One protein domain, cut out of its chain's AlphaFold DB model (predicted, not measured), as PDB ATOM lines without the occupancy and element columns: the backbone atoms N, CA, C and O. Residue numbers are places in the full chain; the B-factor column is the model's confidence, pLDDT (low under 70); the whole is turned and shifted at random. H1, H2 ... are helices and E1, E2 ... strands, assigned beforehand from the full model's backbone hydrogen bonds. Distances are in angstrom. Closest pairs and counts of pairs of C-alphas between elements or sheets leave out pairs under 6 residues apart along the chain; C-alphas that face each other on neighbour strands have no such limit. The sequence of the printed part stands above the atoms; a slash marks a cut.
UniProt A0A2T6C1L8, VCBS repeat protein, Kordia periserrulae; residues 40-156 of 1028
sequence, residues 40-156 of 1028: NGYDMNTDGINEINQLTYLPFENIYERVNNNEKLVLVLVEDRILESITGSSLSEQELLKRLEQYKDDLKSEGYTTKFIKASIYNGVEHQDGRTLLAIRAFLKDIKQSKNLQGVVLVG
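What this domain is: This is residues 40 to 156 of the 1028 residues of the protein "VCBS repeat protein" of Kordia periserrulae (UniProt A0A2T6C1L8). Picture a strongly twisted sheet of four strands in the middle with one helix on each face, H2 on one and H1 on the other, in three layers. H1 packs on the sheet with its residues 100 to 108, while its first part runs out past the strands toward a loop whose residues 86 to 91 stick out. The printed part has 117 residues with two named helices and four named strands, in the order E1, E2, H1, E3, H2, E4; the sheet runs E1, E3, E2, E4 and is mixed, and the class is mixed, helices and strands. The whole is compact, with a radius of gyration of the C-alphas of 15.3 A, and its outline is flat, spanning 44 by 42 by 22 A.

How they stand to each other: Begin in the sheet with its inner strands, E3 at residues 113 to 121 and E2 at residues 73 to 79, which are parallel neighbours at 29 degrees; look for N 78 and O 117, within hydrogen-bond range at 2.8 A. On the other side of E2 is the edge strand E4, residues 149 to 155, parallel to E2 at 19 degrees, with N 77 and O 153 within hydrogen-bond range at 2.9 A. At the opposite edge E1, residues 52 to 57, is antiparallel to E3 at 146 degrees; N 118 and O 56 are within hydrogen-bond range at 2.7 A. From edge to edge the strands' lines turn by 75 degrees. Now look to H1, residues 93 to 109: it is on the sheet at a height over the sheet of 8.9 A. It lies over E3 and runs only just along the strands, at 28 degrees to E3 on the local plane. The closest C-alphas of H1 and E3, those of Lys 104 and Thr 114, are 6.6 A apart. H2, residues 129 to 146, is on the opposite face of the sheet. Its closest C-alphas to E1 are those of Ala 135 and Ile 52, 6.9 A apart, and to E4 those of Ile 143 and Leu 149, also 6.9 A apart. H1 and H2 are apart. E2, H1 and E3 form a strand-helix-strand unit, two parallel neighbour strands with a helix between them along the chain, and its crossover is right-handed. E3, H2 and E4 form a split unit of this kind, with E2 between the two strands in the sheet, and its crossover is right-handed too. In both helices each O i to N i+4 pair is within hydrogen-bond range.

Where its parts are: Find C-alpha 52 at (-44.184, -11.568, -13.438), where E1 begins; it measures 14.4 A from first to last C-alpha. E2 is 19.5 A long. Find C-alpha 93 at (-29.699, -28.260, -10.331); from there H1 runs 24.5 A to C-alpha 109. E3, the longest strand by residues, measures 24.0 A. H2, the longest helix by residues, measures 26.2 A. E4 is 17.5 A long and ends at C-alpha 155, at (-33.417, -20.105, -21.163).

The domain as a whole: The two C-alphas farthest apart are those of Asn 70 and Gly 88, at 45.8 A. Look for two long links, residues 58 to 72 between E1 and E2 and residues 80 to 92 between E2 and H1; in the second, residues 86 to 91 stand free. The links from H1 to E3 and from H2 to E4 are tight. The printed part runs from 40 to 156 and has no cut. The mean pLDDT of the printed part is 95.3, and no printed residue of this model is under 70.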
ATOM      1  N   ASN A  40     -41.516  -7.448  -9.250       98.00
ATOM      2  CA  ASN A  40     -41.938  -8.570  -8.408       98.00
ATOM      3  C   ASN A  40     -43.420  -8.426  -8.049       98.00
ATOM      4  O   ASN A  40     -43.815  -7.412  -7.478       98.00
ATOM      5  N   GLY A  41     -44.224  -9.447  -8.355       97.88
ATOM      6  CA  GLY A  41     -45.681  -9.371  -8.234       97.88
ATOM      7  C   GLY A  41     -46.306  -8.382  -9.220       97.88
ATOM      8  O   GLY A  41     -47.265  -7.698  -8.877       97.88
ATOM      9  N   TYR A  42     -45.723  -8.247 -10.415       98.38
ATOM     10  CA  TYR A  42     -46.214  -7.322 -11.428       98.38
ATOM     11  C   TYR A  42     -47.423  -7.905 -12.154       98.38
ATOM     12  O   TYR A  42     -47.295  -8.840 -12.949       98.38
ATOM     13  N   ASP A  43     -48.569  -7.303 -11.871       97.31
ATOM     14  CA  ASP A  43     -49.844  -7.482 -12.553       97.31
ATOM     15  C   ASP A  43     -50.069  -6.273 -13.475       97.31
ATOM     16  O   ASP A  43     -50.329  -5.148 -13.035       97.31
ATOM     17  N   MET A  44     -49.894  -6.499 -14.774       94.69
ATOM     18  CA  MET A  44     -49.889  -5.470 -15.809       94.69
ATOM     19  C   MET A  44     -51.272  -4.840 -16.004       94.69
ATOM     20  O   MET A  44     -51.362  -3.682 -16.422       94.69
ATOM     21  N   ASN A  45     -52.348  -5.588 -15.750       93.50
ATOM     22  CA  ASN A  45     -53.718  -5.142 -16.010       93.50
ATOM     23  C   ASN A  45     -54.623  -5.144 -14.777       93.50
ATOM     24  O   ASN A  45     -55.835  -4.956 -14.920       93.50
ATOM     25  N   THR A  46     -54.044  -5.283 -13.588       94.94
ATOM     26  CA  THR A  46     -54.715  -5.211 -12.286       94.94
ATOM     27  C   THR A  46     -55.868  -6.214 -12.136       94.94
ATOM     28  O   THR A  46     -56.888  -5.890 -11.527       94.94
ATOM     29  N   ASP A  47     -55.753  -7.409 -12.731       93.69
ATOM     30  CA  ASP A  47     -56.776  -8.466 -12.630       93.69
ATOM     31  C   ASP A  47     -56.546  -9.466 -11.481       93.69
ATOM     32  O   ASP A  47     -57.341 -10.389 -11.290       93.69
ATOM     33  N   GLY A  48     -55.509  -9.247 -10.671       94.31
ATOM     34  CA  GLY A  48     -55.110 -10.097  -9.554       94.31
ATOM     35  C   GLY A  48     -54.193 -11.254  -9.955       94.31
ATOM     36  O   GLY A  48     -53.834 -12.058  -9.091       94.31
ATOM     37  N   ILE A  49     -53.815 -11.363 -11.233       94.56
ATOM     38  CA  ILE A  49     -52.879 -12.363 -11.742       94.56
ATOM     39  C   ILE A  49     -51.569 -11.669 -12.105       94.56
ATOM     40  O   ILE A  49     -51.518 -10.796 -12.958       94.56
ATOM     41  N   ASN A  50     -50.470 -12.101 -11.490       97.69
ATOM     42  CA  ASN A  50     -49.159 -11.559 -11.826       97.69
ATOM     43  C   ASN A  50     -48.656 -12.167 -13.144       97.69
ATOM     44  O   ASN A  50     -48.506 -13.388 -13.257       97.69
ATOM     45  N   GLU A  51     -48.300 -11.328 -14.116       97.94
ATOM     46  CA  GLU A  51     -47.537 -11.764 -15.287       97.94
ATOM     47  C   GLU A  51     -46.088 -12.093 -14.917       97.94
ATOM     48  O   GLU A  51     -45.509 -13.059 -15.423       97.94
ATOM     49  N   ILE A  52     -45.501 -11.303 -14.016       98.56
ATOM     50  CA  ILE A  52     -44.184 -11.568 -13.438       98.56
ATOM     51  C   ILE A  52     -44.372 -11.798 -11.943       98.56
ATOM     52  O   ILE A  52     -44.629 -10.873 -11.174       98.56
ATOM     53  N   ASN A  53     -44.216 -13.052 -11.520       98.25
ATOM     54  CA  ASN A  53     -44.294 -13.408 -10.108       98.25
ATOM     55  C   ASN A  53     -43.065 -12.879  -9.372       98.25
ATOM     56  O   ASN A  53     -43.185 -12.210  -8.348       98.25
ATOM     57  N   GLN A  54     -41.873 -13.181  -9.897       98.31
ATOM     58  CA  GLN A  54     -40.622 -12.833  -9.240       98.31
ATOM     59  C   GLN A  54     -39.428 -12.834 -10.202       98.31
ATOM     60  O   GLN A  54     -39.228 -13.775 -10.969       98.31
ATOM     61  N   LEU A  55     -38.573 -11.821 -10.084       98.62
ATOM     62  CA  LEU A  55     -37.251 -11.731 -10.689       98.62
ATOM     63  C   LEU A  55     -36.196 -11.691  -9.581       98.62
ATOM     64  O   LEU A  55     -36.213 -10.832  -8.699       98.62
ATOM     65  N   THR A  56     -35.257 -12.631  -9.626       97.69
ATOM     66  CA  THR A  56     -34.122 -12.694  -8.691       97.69
ATOM     67  C   THR A  56     -32.857 -13.056  -9.441       97.69
ATOM     68  O   THR A  56     -32.917 -13.696 -10.485       97.69
ATOM     69  N   TYR A  57     -31.694 -12.664  -8.938       98.12
ATOM     70  CA  TYR A  57     -30.443 -13.131  -9.526       98.12
ATOM     71  C   TYR A  57     -30.221 -14.629  -9.275       98.12
ATOM     72  O   TYR A  57     -30.685 -15.173  -8.271       98.12
ATOM     73  N   LEU A  58     -29.501 -15.296 -10.185       97.81
ATOM     74  CA  LEU A  58     -29.014 -16.654  -9.924       97.81
ATOM     75  C   LEU A  58     -27.950 -16.670  -8.812       97.81
ATOM     76  O   LEU A  58     -27.288 -15.656  -8.598       97.81
ATOM     77  N   PRO A  59     -27.740 -17.811  -8.121       95.81
ATOM     78  CA  PRO A  59     -26.860 -17.877  -6.948       95.81
ATOM     79  C   PRO A  59     -25.400 -17.466  -7.196       95.81
ATOM     80  O   PRO A  59     -24.745 -16.987  -6.278       95.81
ATOM     81  N   PHE A  60     -24.896 -17.625  -8.424       94.38
ATOM     82  CA  PHE A  60     -23.529 -17.251  -8.814       94.38
ATOM     83  C   PHE A  60     -23.376 -15.768  -9.217       94.38
ATOM     84  O   PHE A  60     -22.308 -15.320  -9.644       94.38
ATOM     85  N   GLU A  61     -24.445 -14.970  -9.166       94.62
ATOM     86  CA  GLU A  61     -24.352 -13.541  -9.460       94.62
ATOM     87  C   GLU A  61     -23.799 -12.746  -8.280       94.62
ATOM     88  O   GLU A  61     -24.300 -12.810  -7.158       94.62
ATOM     89  N   ASN A  62     -22.814 -11.892  -8.561       88.00
ATOM     90  CA  ASN A  62     -22.366 -10.900  -7.598       88.00
ATOM     91  C   ASN A  62     -23.349  -9.721  -7.596       88.00
ATOM     92  O   ASN A  62     -23.353  -8.887  -8.510       88.00
ATOM     93  N   ILE A  63     -24.168  -9.645  -6.549       85.69
ATOM     94  CA  ILE A  63     -25.189  -8.603  -6.377       85.69
ATOM     95  C   ILE A  63     -24.602  -7.205  -6.125       85.69
ATOM     96  O   ILE A  63     -25.303  -6.210  -6.296       85.69
ATOM     97  N   TYR A  64     -23.321  -7.120  -5.754       83.38
ATOM     98  CA  TYR A  64     -22.613  -5.861  -5.510       83.38
ATOM     99  C   TYR A  64     -21.874  -5.341  -6.753       83.38
ATOM    100  O   TYR A  64     -21.459  -4.181  -6.787       83.38
ATOM    101  N   GLU A  65     -21.706  -6.175  -7.784       84.44
ATOM    102  CA  GLU A  65     -21.065  -5.783  -9.042       84.44
ATOM    103  C   GLU A  65     -21.955  -4.779  -9.789       84.44
ATOM    104  O   GLU A  65     -23.013  -5.130 -10.329       84.44
ATOM    105  N   ARG A  66     -21.505  -3.518  -9.825       84.31
ATOM    106  CA  ARG A  66     -22.172  -2.426 -10.538       84.31
ATOM    107  C   ARG A  66     -21.996  -2.586 -12.046       84.31
ATOM    108  O   ARG A  66     -20.888  -2.795 -12.520       84.31
ATOM    109  N   VAL A  67     -23.088  -2.404 -12.788       90.62
ATOM    110  CA  VAL A  67     -23.077  -2.331 -14.257       90.62
ATOM    111  C   VAL A  67     -23.073  -0.868 -14.680       90.62
ATOM    112  O   VAL A  67     -24.026  -0.131 -14.380       90.62
ATOM    113  N   ASN A  68     -22.020  -0.449 -15.379       88.25
ATOM    114  CA  ASN A  68     -21.899   0.923 -15.867       88.25
ATOM    115  C   ASN A  68     -22.838   1.174 -17.054       88.25
ATOM    116  O   ASN A  68     -23.181   0.270 -17.812       88.25
ATOM    117  N   ASN A  69     -23.263   2.424 -17.244       87.88
ATOM    118  CA  ASN A  69     -24.283   2.752 -18.249       87.88
ATOM    119  C   ASN A  69     -23.793   2.576 -19.699       87.88
ATOM    120  O   ASN A  69     -24.614   2.416 -20.597       87.88
ATOM    121  N   ASN A  70     -22.478   2.596 -19.938       89.88
ATOM    122  CA  ASN A  70     -21.856   2.429 -21.256       89.88
ATOM    123  C   ASN A  70     -21.538   0.964 -21.611       89.88
ATOM    124  O   ASN A  70     -21.338   0.653 -22.788       89.88
ATOM    125  N   GLU A  71     -21.509   0.064 -20.629       93.44
ATOM    126  CA  GLU A  71     -21.187  -1.346 -20.836       93.44
ATOM    127  C   GLU A  71     -22.258  -2.056 -21.662       93.44
ATOM    128  O   GLU A  71     -23.457  -1.845 -21.487       93.44
ATOM    129  N   LYS A  72     -21.824  -2.929 -22.573       96.62
ATOM    130  CA  LYS A  72     -22.722  -3.719 -23.415       96.62
ATOM    131  C   LYS A  72     -23.399  -4.794 -22.566       96.62
ATOM    132  O   LYS A  72     -22.838  -5.870 -22.379       96.62
ATOM    133  N   LEU A  73     -24.594  -4.500 -22.063       98.06
ATOM    134  CA  LEU A  73     -25.331  -5.392 -21.173       98.06
ATOM    135  C   LEU A  73     -26.090  -6.470 -21.959       98.06
ATOM    136  O   LEU A  73     -26.856  -6.152 -22.869       98.06
ATOM    137  N   VAL A  74     -25.945  -7.731 -21.559       98.69
ATOM    138  CA  VAL A  74     -26.817  -8.843 -21.965       98.69
ATOM    139  C   VAL A  74     -27.515  -9.404 -20.729       98.69
ATOM    140  O   VAL A  74     -26.872  -9.704 -19.724       98.69
ATOM    141  N   LEU A  75     -28.836  -9.549 -20.799       98.69
ATOM    142  CA  LEU A  75     -29.596 -10.251 -19.767       98.69
ATOM    143  C   LEU A  75     -29.821 -11.703 -20.179       98.69
ATOM    144  O   LEU A  75     -30.151 -11.983 -21.331       98.69
ATOM    145  N   VAL A  76     -29.685 -12.626 -19.234       98.81
ATOM    146  CA  VAL A  76     -30.085 -14.022 -19.429       98.81
ATOM    147  C   VAL A  76     -31.203 -14.316 -18.444       98.81
ATOM    148  O   VAL A  76     -30.965 -14.361 -17.240       98.81
ATOM    149  N   LEU A  77     -32.430 -14.461 -18.949       98.88
ATOM    150  CA  LEU A  77     -33.578 -14.837 -18.128       98.88
ATOM    151  C   LEU A  77     -33.696 -16.359 -18.142       98.88
ATOM    152  O   LEU A  77     -33.810 -16.961 -19.208       98.88
ATOM    153  N   VAL A  78     -33.658 -16.971 -16.967       98.81
ATOM    154  CA  VAL A  78     -33.704 -18.422 -16.779       98.81
ATOM    155  C   VAL A  78     -35.018 -18.770 -16.097       98.81
ATOM    156  O   VAL A  78     -35.293 -18.253 -15.016       98.81
ATOM    157  N   GLU A  79     -35.834 -19.611 -16.734       98.31
ATOM    158  CA  GLU A  79     -37.092 -20.112 -16.163       98.31
ATOM    159  C   GLU A  79     -36.806 -20.756 -14.794       98.31
ATOM    160  O   GLU A  79     -35.876 -21.550 -14.648       98.31
ATOM    161  N   ASP A  80     -37.589 -20.420 -13.775       96.50
ATOM    162  CA  ASP A  80     -37.427 -20.959 -12.422       96.50
ATOM    163  C   ASP A  80     -37.572 -22.489 -12.362       96.50
ATOM    164  O   ASP A  80     -36.738 -23.166 -11.761       96.50
ATOM    165  N   ARG A  81     -38.560 -23.042 -13.070       95.94
ATOM    166  CA  ARG A  81     -38.881 -24.475 -13.105       95.94
ATOM    167  C   ARG A  81     -37.692 -25.364 -13.471       95.94
ATOM    168  O   ARG A  81     -37.530 -26.448 -12.916       95.94
ATOM    169  N   ILE A  82     -36.844 -24.957 -14.422       96.81
ATOM    170  CA  ILE A  82     -35.719 -25.808 -14.866       96.81
ATOM    171  C   ILE A  82     -34.606 -25.917 -13.813       96.81
ATOM    172  O   ILE A  82     -33.738 -26.793 -13.920       96.81
ATOM    173  N   LEU A  83     -34.662 -25.074 -12.779       95.94
ATOM    174  CA  LEU A  83     -33.760 -25.071 -11.632       95.94
ATOM    175  C   LEU A  83     -34.330 -25.828 -10.426       95.94
ATOM    176  O   LEU A  83     -33.634 -25.941  -9.430       95.94
ATOM    177  N   GLU A  84     -35.548 -26.373 -10.493       93.75
ATOM    178  CA  GLU A  84     -36.134 -27.141  -9.389       93.75
ATOM    179  C   GLU A  84     -35.473 -28.518  -9.226       93.75
ATOM    180  O   GLU A  84     -35.046 -29.160 -10.191       93.75
ATOM    181  N   SER A  85     -35.434 -29.046  -8.004       92.62
ATOM    182  CA  SER A  85     -35.017 -30.432  -7.773       92.62
ATOM    183  C   SER A  85     -35.954 -31.423  -8.479       92.62
ATOM    184  O   SER A  85     -37.174 -31.317  -8.383       92.62
ATOM    185  N   ILE A  86     -35.388 -32.413  -9.183       94.00
ATOM    186  CA  ILE A  86     -36.163 -33.424  -9.922       94.00
ATOM    187  C   ILE A  86     -36.018 -34.779  -9.227       94.00
ATOM    188  O   ILE A  86     -34.925 -35.347  -9.183       94.00
ATOM    189  N   THR A  87     -37.127 -35.321  -8.726       90.00
ATOM    190  CA  THR A  87     -37.166 -36.623  -8.047       90.00
ATOM    191  C   THR A  87     -36.618 -37.744  -8.934       90.00
ATOM    192  O   THR A  87     -37.066 -37.931 -10.065       90.00
ATOM    193  N   GLY A  88     -35.662 -38.519  -8.411       85.06
ATOM    194  CA  GLY A  88     -35.062 -39.662  -9.113       85.06
ATOM    195  C   GLY A  88     -34.054 -39.300 -10.212       85.06
ATOM    196  O   GLY A  88     -33.603 -40.190 -10.930       85.06
ATOM    197  N   SER A  89     -33.691 -38.021 -10.358       90.38
ATOM    198  CA  SER A  89     -32.649 -37.570 -11.285       90.38
ATOM    199  C   SER A  89     -31.259 -37.690 -10.663       90.38
ATOM    200  O   SER A  89     -31.036 -37.216  -9.553       90.38
ATOM    201  N   SER A  90     -30.289 -38.231 -11.407       89.75
ATOM    202  CA  SER A  90     -28.862 -38.096 -11.073       89.75
ATOM    203  C   SER A  90     -28.284 -36.727 -11.458       89.75
ATOM    204  O   SER A  90     -27.191 -36.374 -11.028       89.75
ATOM    205  N   LEU A  91     -29.013 -35.946 -12.267       90.75
ATOM    206  CA  LEU A  91     -28.636 -34.595 -12.683       90.75
ATOM    207  C   LEU A  91     -29.233 -33.568 -11.715       90.75
ATOM    208  O   LEU A  91     -30.444 -33.294 -11.752       90.75
ATOM    209  N   SER A  92     -28.376 -33.000 -10.871       90.69
ATOM    210  CA  SER A  92     -28.732 -31.952  -9.913       90.69
ATOM    211  C   SER A  92     -28.949 -30.595 -10.598       90.69
ATOM    212  O   SER A  92     -28.526 -30.372 -11.734       90.69
ATOM    213  N   GLU A  93     -29.602 -29.664  -9.900       92.12
ATOM    214  CA  GLU A  93     -29.699 -28.260 -10.331       92.12
ATOM    215  C   GLU A  93     -28.314 -27.598 -10.471       92.12
ATOM    216  O   GLU A  93     -28.102 -26.789 -11.375       92.12
ATOM    217  N   GLN A  94     -27.349 -28.012  -9.639       94.12
ATOM    218  CA  GLN A  94     -25.975 -27.504  -9.637       94.12
ATOM    219  C   GLN A  94     -25.255 -27.773 -10.961       94.12
ATOM    220  O   GLN A  94     -24.513 -26.917 -11.440       94.12
ATOM    221  N   GLU A  95     -25.521 -28.909 -11.614       94.81
ATOM    222  CA  GLU A  95     -24.925 -29.200 -12.922       94.81
ATOM    223  C   GLU A  95     -25.362 -28.190 -13.990       94.81
ATOM    224  O   GLU A  95     -24.536 -27.746 -14.790       94.81
ATOM    225  N   LEU A  96     -26.636 -27.781 -13.990       96.38
ATOM    226  CA  LEU A  96     -27.122 -26.758 -14.917       96.38
ATOM    227  C   LEU A  96     -26.606 -25.365 -14.533       96.38
ATOM    228  O   LEU A  96     -26.173 -24.625 -15.415       96.38
ATOM    229  N   LEU A  97     -26.593 -25.023 -13.238       97.19
ATOM    230  CA  LEU A  97     -26.043 -23.750 -12.753       97.19
ATOM    231  C   LEU A  97     -24.578 -23.572 -13.166       97.19
ATOM    232  O   LEU A  97     -24.235 -22.517 -13.689       97.19
ATOM    233  N   LYS A  98     -23.753 -24.620 -13.060       95.31
ATOM    234  CA  LYS A  98     -22.354 -24.604 -13.514       95.31
ATOM    235  C   LYS A  98     -22.222 -24.298 -15.009       95.31
ATOM    236  O   LYS A  98     -21.319 -23.577 -15.419       95.31
ATOM    237  N   ARG A  99     -23.120 -24.826 -15.848       96.88
ATOM    238  CA  ARG A  99     -23.127 -24.546 -17.298       96.88
ATOM    239  C   ARG A  99     -23.629 -23.141 -17.616       96.88
ATOM    240  O   ARG A  99     -23.134 -22.525 -18.554       96.88
ATOM    241  N   LEU A 100     -24.577 -22.623 -16.838       98.00
ATOM    242  CA  LEU A 100     -25.036 -21.239 -16.955       98.00
ATOM    243  C   LEU A 100     -23.951 -20.248 -16.516       98.00
ATOM    244  O   LEU A 100     -23.765 -19.229 -17.173       98.00
ATOM    245  N   GLU A 101     -23.192 -20.566 -15.470       95.75
ATOM    246  CA  GLU A 101     -22.021 -19.794 -15.051       95.75
ATOM    247  C   GLU A 101     -20.890 -19.872 -16.089       95.75
ATOM    248  O   GLU A 101     -20.291 -18.856 -16.433       95.75
ATOM    249  N   GLN A 102     -20.655 -21.038 -16.701       95.00
ATOM    250  CA  GLN A 102     -19.747 -21.132 -17.850       95.00
ATOM    251  C   GLN A 102     -20.232 -20.278 -19.029       95.00
ATOM    252  O   GLN A 102     -19.434 -19.593 -19.666       95.00
ATOM    253  N   TYR A 103     -21.540 -20.265 -19.297       97.62
ATOM    254  CA  TYR A 103     -22.119 -19.432 -20.346       97.62
ATOM    255  C   TYR A 103     -21.995 -17.933 -20.030       97.62
ATOM    256  O   TYR A 103     -21.750 -17.131 -20.930       97.62
ATOM    257  N   LYS A 104     -22.100 -17.534 -18.757       95.62
ATOM    258  CA  LYS A 104     -21.820 -16.162 -18.302       95.62
ATOM    259  C   LYS A 104     -20.415 -15.728 -18.708       95.62
ATOM    260  O   LYS A 104     -20.242 -14.649 -19.276       95.62
ATOM    261  N   ASP A 105     -19.437 -16.586 -18.479       92.00
ATOM    262  CA  ASP A 105     -18.043 -16.326 -18.820       92.00
ATOM    263  C   ASP A 105     -17.786 -16.326 -20.322       92.00
ATOM    264  O   ASP A 105     -17.105 -15.442 -20.844       92.00
ATOM    265  N   ASP A 106     -18.423 -17.243 -21.040       95.38
ATOM    266  CA  ASP A 106     -18.415 -17.272 -22.495       95.38
ATOM    267  C   ASP A 106     -18.953 -15.956 -23.089       95.38
ATOM    268  O   ASP A 106     -18.391 -15.433 -24.054       95.38
ATOM    269  N   LEU A 107     -20.005 -15.373 -22.505       96.12
ATOM    270  CA  LEU A 107     -20.537 -14.065 -22.902       96.12
ATOM    271  C   LEU A 107     -19.607 -12.909 -22.511       96.12
ATOM    272  O   LEU A 107     -19.385 -12.001 -23.318       96.12
ATOM    273  N   LYS A 108     -19.013 -12.945 -21.313       93.44
ATOM    274  CA  LYS A 108     -17.983 -11.973 -20.908       93.44
ATOM    275  C   LYS A 108     -16.791 -11.995 -21.859       93.44
ATOM    276  O   LYS A 108     -16.264 -10.937 -22.203       93.44
ATOM    277  N   SER A 109     -16.438 -13.168 -22.384       93.31
ATOM    278  CA  SER A 109     -15.364 -13.317 -23.366       93.31
ATOM    279  C   SER A 109     -15.639 -12.643 -24.712       93.31
ATOM    280  O   SER A 109     -14.720 -12.226 -25.427       93.31
ATOM    281  N   GLU A 110     -16.914 -12.421 -25.021       94.19
ATOM    282  CA  GLU A 110     -17.356 -11.636 -26.169       94.19
ATOM    283  C   GLU A 110     -17.382 -10.123 -25.901       94.19
ATOM    284  O   GLU A 110     -17.667  -9.338 -26.809       94.19
ATOM    285  N   GLY A 111     -17.018  -9.693 -24.690       92.88
ATOM    286  CA  GLY A 111     -16.994  -8.290 -24.281       92.88
ATOM    287  C   GLY A 111     -18.351  -7.768 -23.807       92.88
ATOM    288  O   GLY A 111     -18.610  -6.566 -23.920       92.88
ATOM    289  N   TYR A 112     -19.226  -8.652 -23.319       95.06
ATOM    290  CA  TYR A 112     -20.487  -8.270 -22.689       95.06
ATOM    291  C   TYR A 112     -20.355  -8.206 -21.167       95.06
ATOM    292  O   TYR A 112     -19.747  -9.074 -20.547       95.06
ATOM    293  N   THR A 113     -21.011  -7.223 -20.558       94.81
ATOM    294  CA  THR A 113     -21.406  -7.327 -19.150       94.81
ATOM    295  C   THR A 113     -22.717  -8.102 -19.103       94.81
ATOM    296  O   THR A 113     -23.604  -7.875 -19.925       94.81
ATOM    297  N   THR A 114     -22.872  -9.020 -18.158       96.06
ATOM    298  CA  THR A 114     -24.036  -9.915 -18.111       96.06
ATOM    299  C   THR A 114     -24.699  -9.911 -16.752       96.06
ATOM    300  O   THR A 114     -24.005  -9.810 -15.741       96.06
ATOM    301  N   LYS A 115     -26.017 -10.124 -16.722       97.62
ATOM    302  CA  LYS A 115     -26.733 -10.512 -15.500       97.62
ATOM    303  C   LYS A 115     -27.690 -11.667 -15.781       97.62
ATOM    304  O   LYS A 115     -28.524 -11.576 -16.683       97.62
ATOM    305  N   PHE A 116     -27.559 -12.731 -14.995       98.50
ATOM    306  CA  PHE A 116     -28.410 -13.911 -15.050       98.50
ATOM    307  C   PHE A 116     -29.507 -13.816 -13.994       98.50
ATOM    308  O   PHE A 116     -29.243 -13.702 -12.796       98.50
ATOM    309  N   ILE A 117     -30.751 -13.855 -14.453       98.69
ATOM    310  CA  ILE A 117     -31.939 -13.602 -13.646       98.69
ATOM    311  C   ILE A 117     -32.808 -14.855 -13.698       98.69
ATOM    312  O   ILE A 117     -33.256 -15.259 -14.768       98.69
ATOM    313  N   LYS A 118     -33.068 -15.455 -12.538       98.56
ATOM    314  CA  LYS A 118     -34.152 -16.415 -12.361       98.56
ATOM    315  C   LYS A 118     -35.477 -15.677 -12.506       98.56
ATOM    316  O   LYS A 118     -35.759 -14.754 -11.736       98.56
ATOM    317  N   ALA A 119     -36.268 -16.089 -13.484       98.50
ATOM    318  CA  ALA A 119     -37.548 -15.495 -13.812       98.50
ATOM    319  C   ALA A 119     -38.674 -16.485 -13.505       98.50
ATOM    320  O   ALA A 119     -38.827 -17.497 -14.189       98.50
ATOM    321  N   SER A 120     -39.460 -16.162 -12.480       98.19
ATOM    322  CA  SER A 120     -40.754 -16.780 -12.223       98.19
ATOM    323  C   SER A 120     -41.828 -15.918 -12.871       98.19
ATOM    324  O   SER A 120     -42.047 -14.769 -12.480       98.19
ATOM    325  N   ILE A 121     -42.470 -16.460 -13.896       97.50
ATOM    326  CA  ILE A 121     -43.480 -15.774 -14.708       97.50
ATOM    327  C   ILE A 121     -44.792 -16.553 -14.681       97.50
ATOM    328  O   ILE A 121     -44.826 -17.704 -14.239       97.50
ATOM    329  N   TYR A 122     -45.869 -15.932 -15.157       96.56
ATOM    330  CA  TYR A 122     -47.185 -16.558 -15.211       96.56
ATOM    331  C   TYR A 122     -47.150 -17.951 -15.854       96.56
ATOM    332  O   TYR A 122     -46.815 -18.096 -17.027       96.56
ATOM    333  N   ASN A 123     -47.571 -18.964 -15.096       92.94
ATOM    334  CA  ASN A 123     -47.610 -20.366 -15.511       92.94
ATOM    335  C   ASN A 123     -49.003 -20.998 -15.303       92.94
ATOM    336  O   ASN A 123     -49.107 -22.209 -15.091       92.94
ATOM    337  N   GLY A 124     -50.067 -20.190 -15.365       93.12
ATOM    338  CA  GLY A 124     -51.451 -20.644 -15.211       93.12
ATOM    339  C   GLY A 124     -52.067 -21.234 -16.488       93.12
ATOM    340  O   GLY A 124     -51.376 -21.547 -17.455       93.12
ATOM    341  N   VAL A 125     -53.388 -21.436 -16.475       92.44
ATOM    342  CA  VAL A 125     -54.131 -22.111 -17.562       92.44
ATOM    343  C   VAL A 125     -54.743 -21.162 -18.591       92.44
ATOM    344  O   VAL A 125     -55.162 -21.621 -19.657       92.44
ATOM    345  N   GLU A 126     -54.832 -19.866 -18.286       91.81
ATOM    346  CA  GLU A 126     -55.371 -18.888 -19.226       91.81
ATOM    347  C   GLU A 126     -54.390 -18.657 -20.371       91.81
ATOM    348  O   GLU A 126     -53.176 -18.598 -20.178       91.81
ATOM    349  N   HIS A 127     -54.925 -18.514 -21.581       92.69
ATOM    350  CA  HIS A 127     -54.116 -18.220 -22.753       92.69
ATOM    351  C   HIS A 127     -53.845 -16.711 -22.800       92.69
ATOM    352  O   HIS A 127     -54.709 -15.941 -23.221       92.69
ATOM    353  N   GLN A 128     -52.690 -16.303 -22.274       94.25
ATOM    354  CA  GLN A 128     -52.277 -14.903 -22.149       94.25
ATOM    355  C   GLN A 128     -50.770 -14.715 -22.376       94.25
ATOM    356  O   GLN A 128     -50.127 -13.875 -21.742       94.25
ATOM    357  N   ASP A 129     -50.190 -15.515 -23.267       96.25
ATOM    358  CA  ASP A 129     -48.763 -15.514 -23.556       96.25
ATOM    359  C   ASP A 129     -48.306 -14.132 -24.047       96.25
ATOM    360  O   ASP A 129     -47.253 -13.638 -23.634       96.25
ATOM    361  N   GLY A 130     -49.122 -13.463 -24.867       96.88
ATOM    362  CA  GLY A 130     -48.854 -12.112 -25.347       96.88
ATOM    363  C   GLY A 130     -48.824 -11.076 -24.224       96.88
ATOM    364  O   GLY A 130     -47.941 -10.219 -24.221       96.88
ATOM    365  N   ARG A 131     -49.712 -11.181 -23.226       96.56
ATOM    366  CA  ARG A 131     -49.720 -10.286 -22.054       96.56
ATOM    367  C   ARG A 131     -48.476 -10.482 -21.193       96.56
ATOM    368  O   ARG A 131     -47.779  -9.512 -20.902       96.56
ATOM    369  N   THR A 132     -48.151 -11.726 -20.850       97.56
ATOM    370  CA  THR A 132     -46.947 -12.037 -20.066       97.56
ATOM    371  C   THR A 132     -45.682 -11.581 -20.794       97.56
ATOM    372  O   THR A 132     -44.758 -11.039 -20.187       97.56
ATOM    373  N   LEU A 133     -45.649 -11.719 -22.122       97.62
ATOM    374  CA  LEU A 133     -44.559 -11.202 -22.946       97.62
ATOM    375  C   LEU A 133     -44.475  -9.666 -22.920       97.62
ATOM    376  O   LEU A 133     -43.367  -9.129 -22.888       97.62
ATOM    377  N   LEU A 134     -45.605  -8.951 -22.892       98.56
ATOM    378  CA  LEU A 134     -45.627  -7.493 -22.730       98.56
ATOM    379  C   LEU A 134     -45.128  -7.038 -21.350       98.56
ATOM    380  O   LEU A 134     -44.449  -6.016 -21.270       98.56
ATOM    381  N   ALA A 135     -45.380  -7.804 -20.288       98.50
ATOM    382  CA  ALA A 135     -44.805  -7.526 -18.972       98.50
ATOM    383  C   ALA A 135     -43.271  -7.678 -18.976       98.50
ATOM    384  O   ALA A 135     -42.553  -6.789 -18.515       98.50
ATOM    385  N   ILE A 136     -42.740  -8.750 -19.584       98.62
ATOM    386  CA  ILE A 136     -41.284  -8.928 -19.760       98.62
ATOM    387  C   ILE A 136     -40.710  -7.784 -20.602       98.62
ATOM    388  O   ILE A 136     -39.653  -7.233 -20.295       98.62
ATOM    389  N   ARG A 137     -41.411  -7.394 -21.666       98.44
ATOM    390  CA  ARG A 137     -41.032  -6.267 -22.516       98.44
ATOM    391  C   ARG A 137     -40.968  -4.952 -21.736       98.44
ATOM    392  O   ARG A 137     -40.021  -4.198 -21.944       98.44
ATOM    393  N   ALA A 138     -41.934  -4.674 -20.861       98.50
ATOM    394  CA  ALA A 138     -41.923  -3.488 -20.006       98.50
ATOM    395  C   ALA A 138     -40.659  -3.455 -19.131       98.50
ATOM    396  O   ALA A 138     -39.908  -2.479 -19.180       98.50
ATOM    397  N   PHE A 139     -40.327  -4.577 -18.484       98.69
ATOM    398  CA  PHE A 139     -39.077  -4.727 -17.738       98.69
ATOM    399  C   PHE A 139     -37.837  -4.423 -18.599       98.69
ATOM    400  O   PHE A 139     -36.962  -3.652 -18.199       98.69
ATOM    401  N   LEU A 140     -37.765  -4.959 -19.822       98.69
ATOM    402  CA  LEU A 140     -36.643  -4.695 -20.731       98.69
ATOM    403  C   LEU A 140     -36.572  -3.229 -21.191       98.69
ATOM    404  O   LEU A 140     -35.465  -2.718 -21.384       98.69
ATOM    405  N   LYS A 141     -37.711  -2.538 -21.345       98.31
ATOM    406  CA  LYS A 141     -37.757  -1.099 -21.665       98.31
ATOM    407  C   LYS A 141     -37.148  -0.268 -20.538       98.31
ATOM    408  O   LYS A 141     -36.335   0.610 -20.829       98.31
ATOM    409  N   ASP A 142     -37.451  -0.579 -19.282       97.62
ATOM    410  CA  ASP A 142     -36.900   0.147 -18.127       97.62
ATOM    411  C   ASP A 142     -35.397  -0.112 -17.953       97.62
ATOM    412  O   ASP A 142     -34.610   0.813 -17.709       97.62
ATOM    413  N   ILE A 143     -34.955  -1.352 -18.200       97.38
ATOM    414  CA  ILE A 143     -33.525  -1.675 -18.265       97.38
ATOM    415  C   ILE A 143     -32.847  -0.897 -19.398       97.38
ATOM    416  O   ILE A 143     -31.781  -0.324 -19.178       97.38
ATOM    417  N   LYS A 144     -33.438  -0.844 -20.600       96.38
ATOM    418  CA  LYS A 144     -32.865  -0.137 -21.758       96.38
ATOM    419  C   LYS A 144     -32.749   1.371 -21.533       96.38
ATOM    420  O   LYS A 144     -31.808   1.980 -22.041       96.38
ATOM    421  N   GLN A 145     -33.677   1.967 -20.788       95.06
ATOM    422  CA  GLN A 145     -33.612   3.381 -20.404       95.06
ATOM    423  C   GLN A 145     -32.465   3.656 -19.423       95.06
ATOM    424  O   GLN A 145     -31.850   4.718 -19.483       95.06
ATOM    425  N   SER A 146     -32.144   2.691 -18.556       92.06
ATOM    426  CA  SER A 146     -31.132   2.853 -17.503       92.06
ATOM    427  C   SER A 146     -29.735   2.352 -17.892       92.06
ATOM    428  O   SER A 146     -28.737   2.798 -17.322       92.06
ATOM    429  N   LYS A 147     -29.639   1.399 -18.829       94.94
ATOM    430  CA  LYS A 147     -28.414   0.663 -19.188       94.94
ATOM    431  C   LYS A 147     -28.309   0.445 -20.696       94.94
ATOM    432  O   LYS A 147     -29.308   0.343 -21.406       94.94
ATOM    433  N   ASN A 148     -27.086   0.264 -21.194       96.81
ATOM    434  CA  ASN A 148     -26.824  -0.064 -22.596       96.81
ATOM    435  C   ASN A 148     -27.121  -1.549 -22.920       96.81
ATOM    436  O   ASN A 148     -26.245  -2.329 -23.305       96.81
ATOM    437  N   LEU A 149     -28.393  -1.934 -22.778       98.25
ATOM    438  CA  LEU A 149     -28.910  -3.264 -23.097       98.25
ATOM    439  C   LEU A 149     -28.739  -3.567 -24.591       98.25
ATOM    440  O   LEU A 149     -29.271  -2.849 -25.445       98.25
ATOM    441  N   GLN A 150     -27.992  -4.629 -24.885       98.50
ATOM    442  CA  GLN A 150     -27.786  -5.175 -26.226       98.50
ATOM    443  C   GLN A 150     -28.823  -6.235 -26.573       98.50
ATOM    444  O   GLN A 150     -29.240  -6.316 -27.722       98.50
ATOM    445  N   GLY A 151     -29.230  -7.058 -25.607       98.31
ATOM    446  CA  GLY A 151     -30.106  -8.189 -25.872       98.31
ATOM    447  C   GLY A 151     -30.462  -9.005 -24.644       98.31
ATOM    448  O   GLY A 151     -29.898  -8.817 -23.565       98.31
ATOM    449  N   VAL A 152     -31.395  -9.928 -24.852       98.75
ATOM    450  CA  VAL A 152     -31.846 -10.907 -23.871       98.75
ATOM    451  C   VAL A 152     -31.781 -12.319 -24.456       98.75
ATOM    452  O   VAL A 152     -32.097 -12.536 -25.627       98.75
ATOM    453  N   VAL A 153     -31.354 -13.280 -23.641       98.81
ATOM    454  CA  VAL A 153     -31.436 -14.716 -23.935       98.81
ATOM    455  C   VAL A 153     -32.423 -15.344 -22.959       98.81
ATOM    456  O   VAL A 153     -32.273 -15.194 -21.748       98.81
ATOM    457  N   LEU A 154     -33.438 -16.027 -23.482       98.75
ATOM    458  CA  LEU A 154     -34.468 -16.706 -22.697       98.75
ATOM    459  C   LEU A 154     -34.126 -18.201 -22.601       98.75
ATOM    460  O   LEU A 154     -34.142 -18.893 -23.619       98.75
ATOM    461  N   VAL A 155     -33.795 -18.702 -21.410       98.81
ATOM    462  CA  VAL A 155     -33.417 -20.105 -21.163       98.81
ATOM    463  C   VAL A 155     -34.544 -20.831 -20.435       98.81
ATOM    464  O   VAL A 155     -34.845 -20.521 -19.287       98.81
ATOM    465  N   GLY A 156     -35.143 -21.819 -21.094       97.62
ATOM    466  CA  GLY A 156     -36.363 -22.490 -20.647       97.62
ATOM    467  C   GLY A 156     -37.585 -22.075 -21.467       97.62
ATOM    468  O   GLY A 156     -37.475 -21.454 -22.528       97.62
TER     469      GLY A 156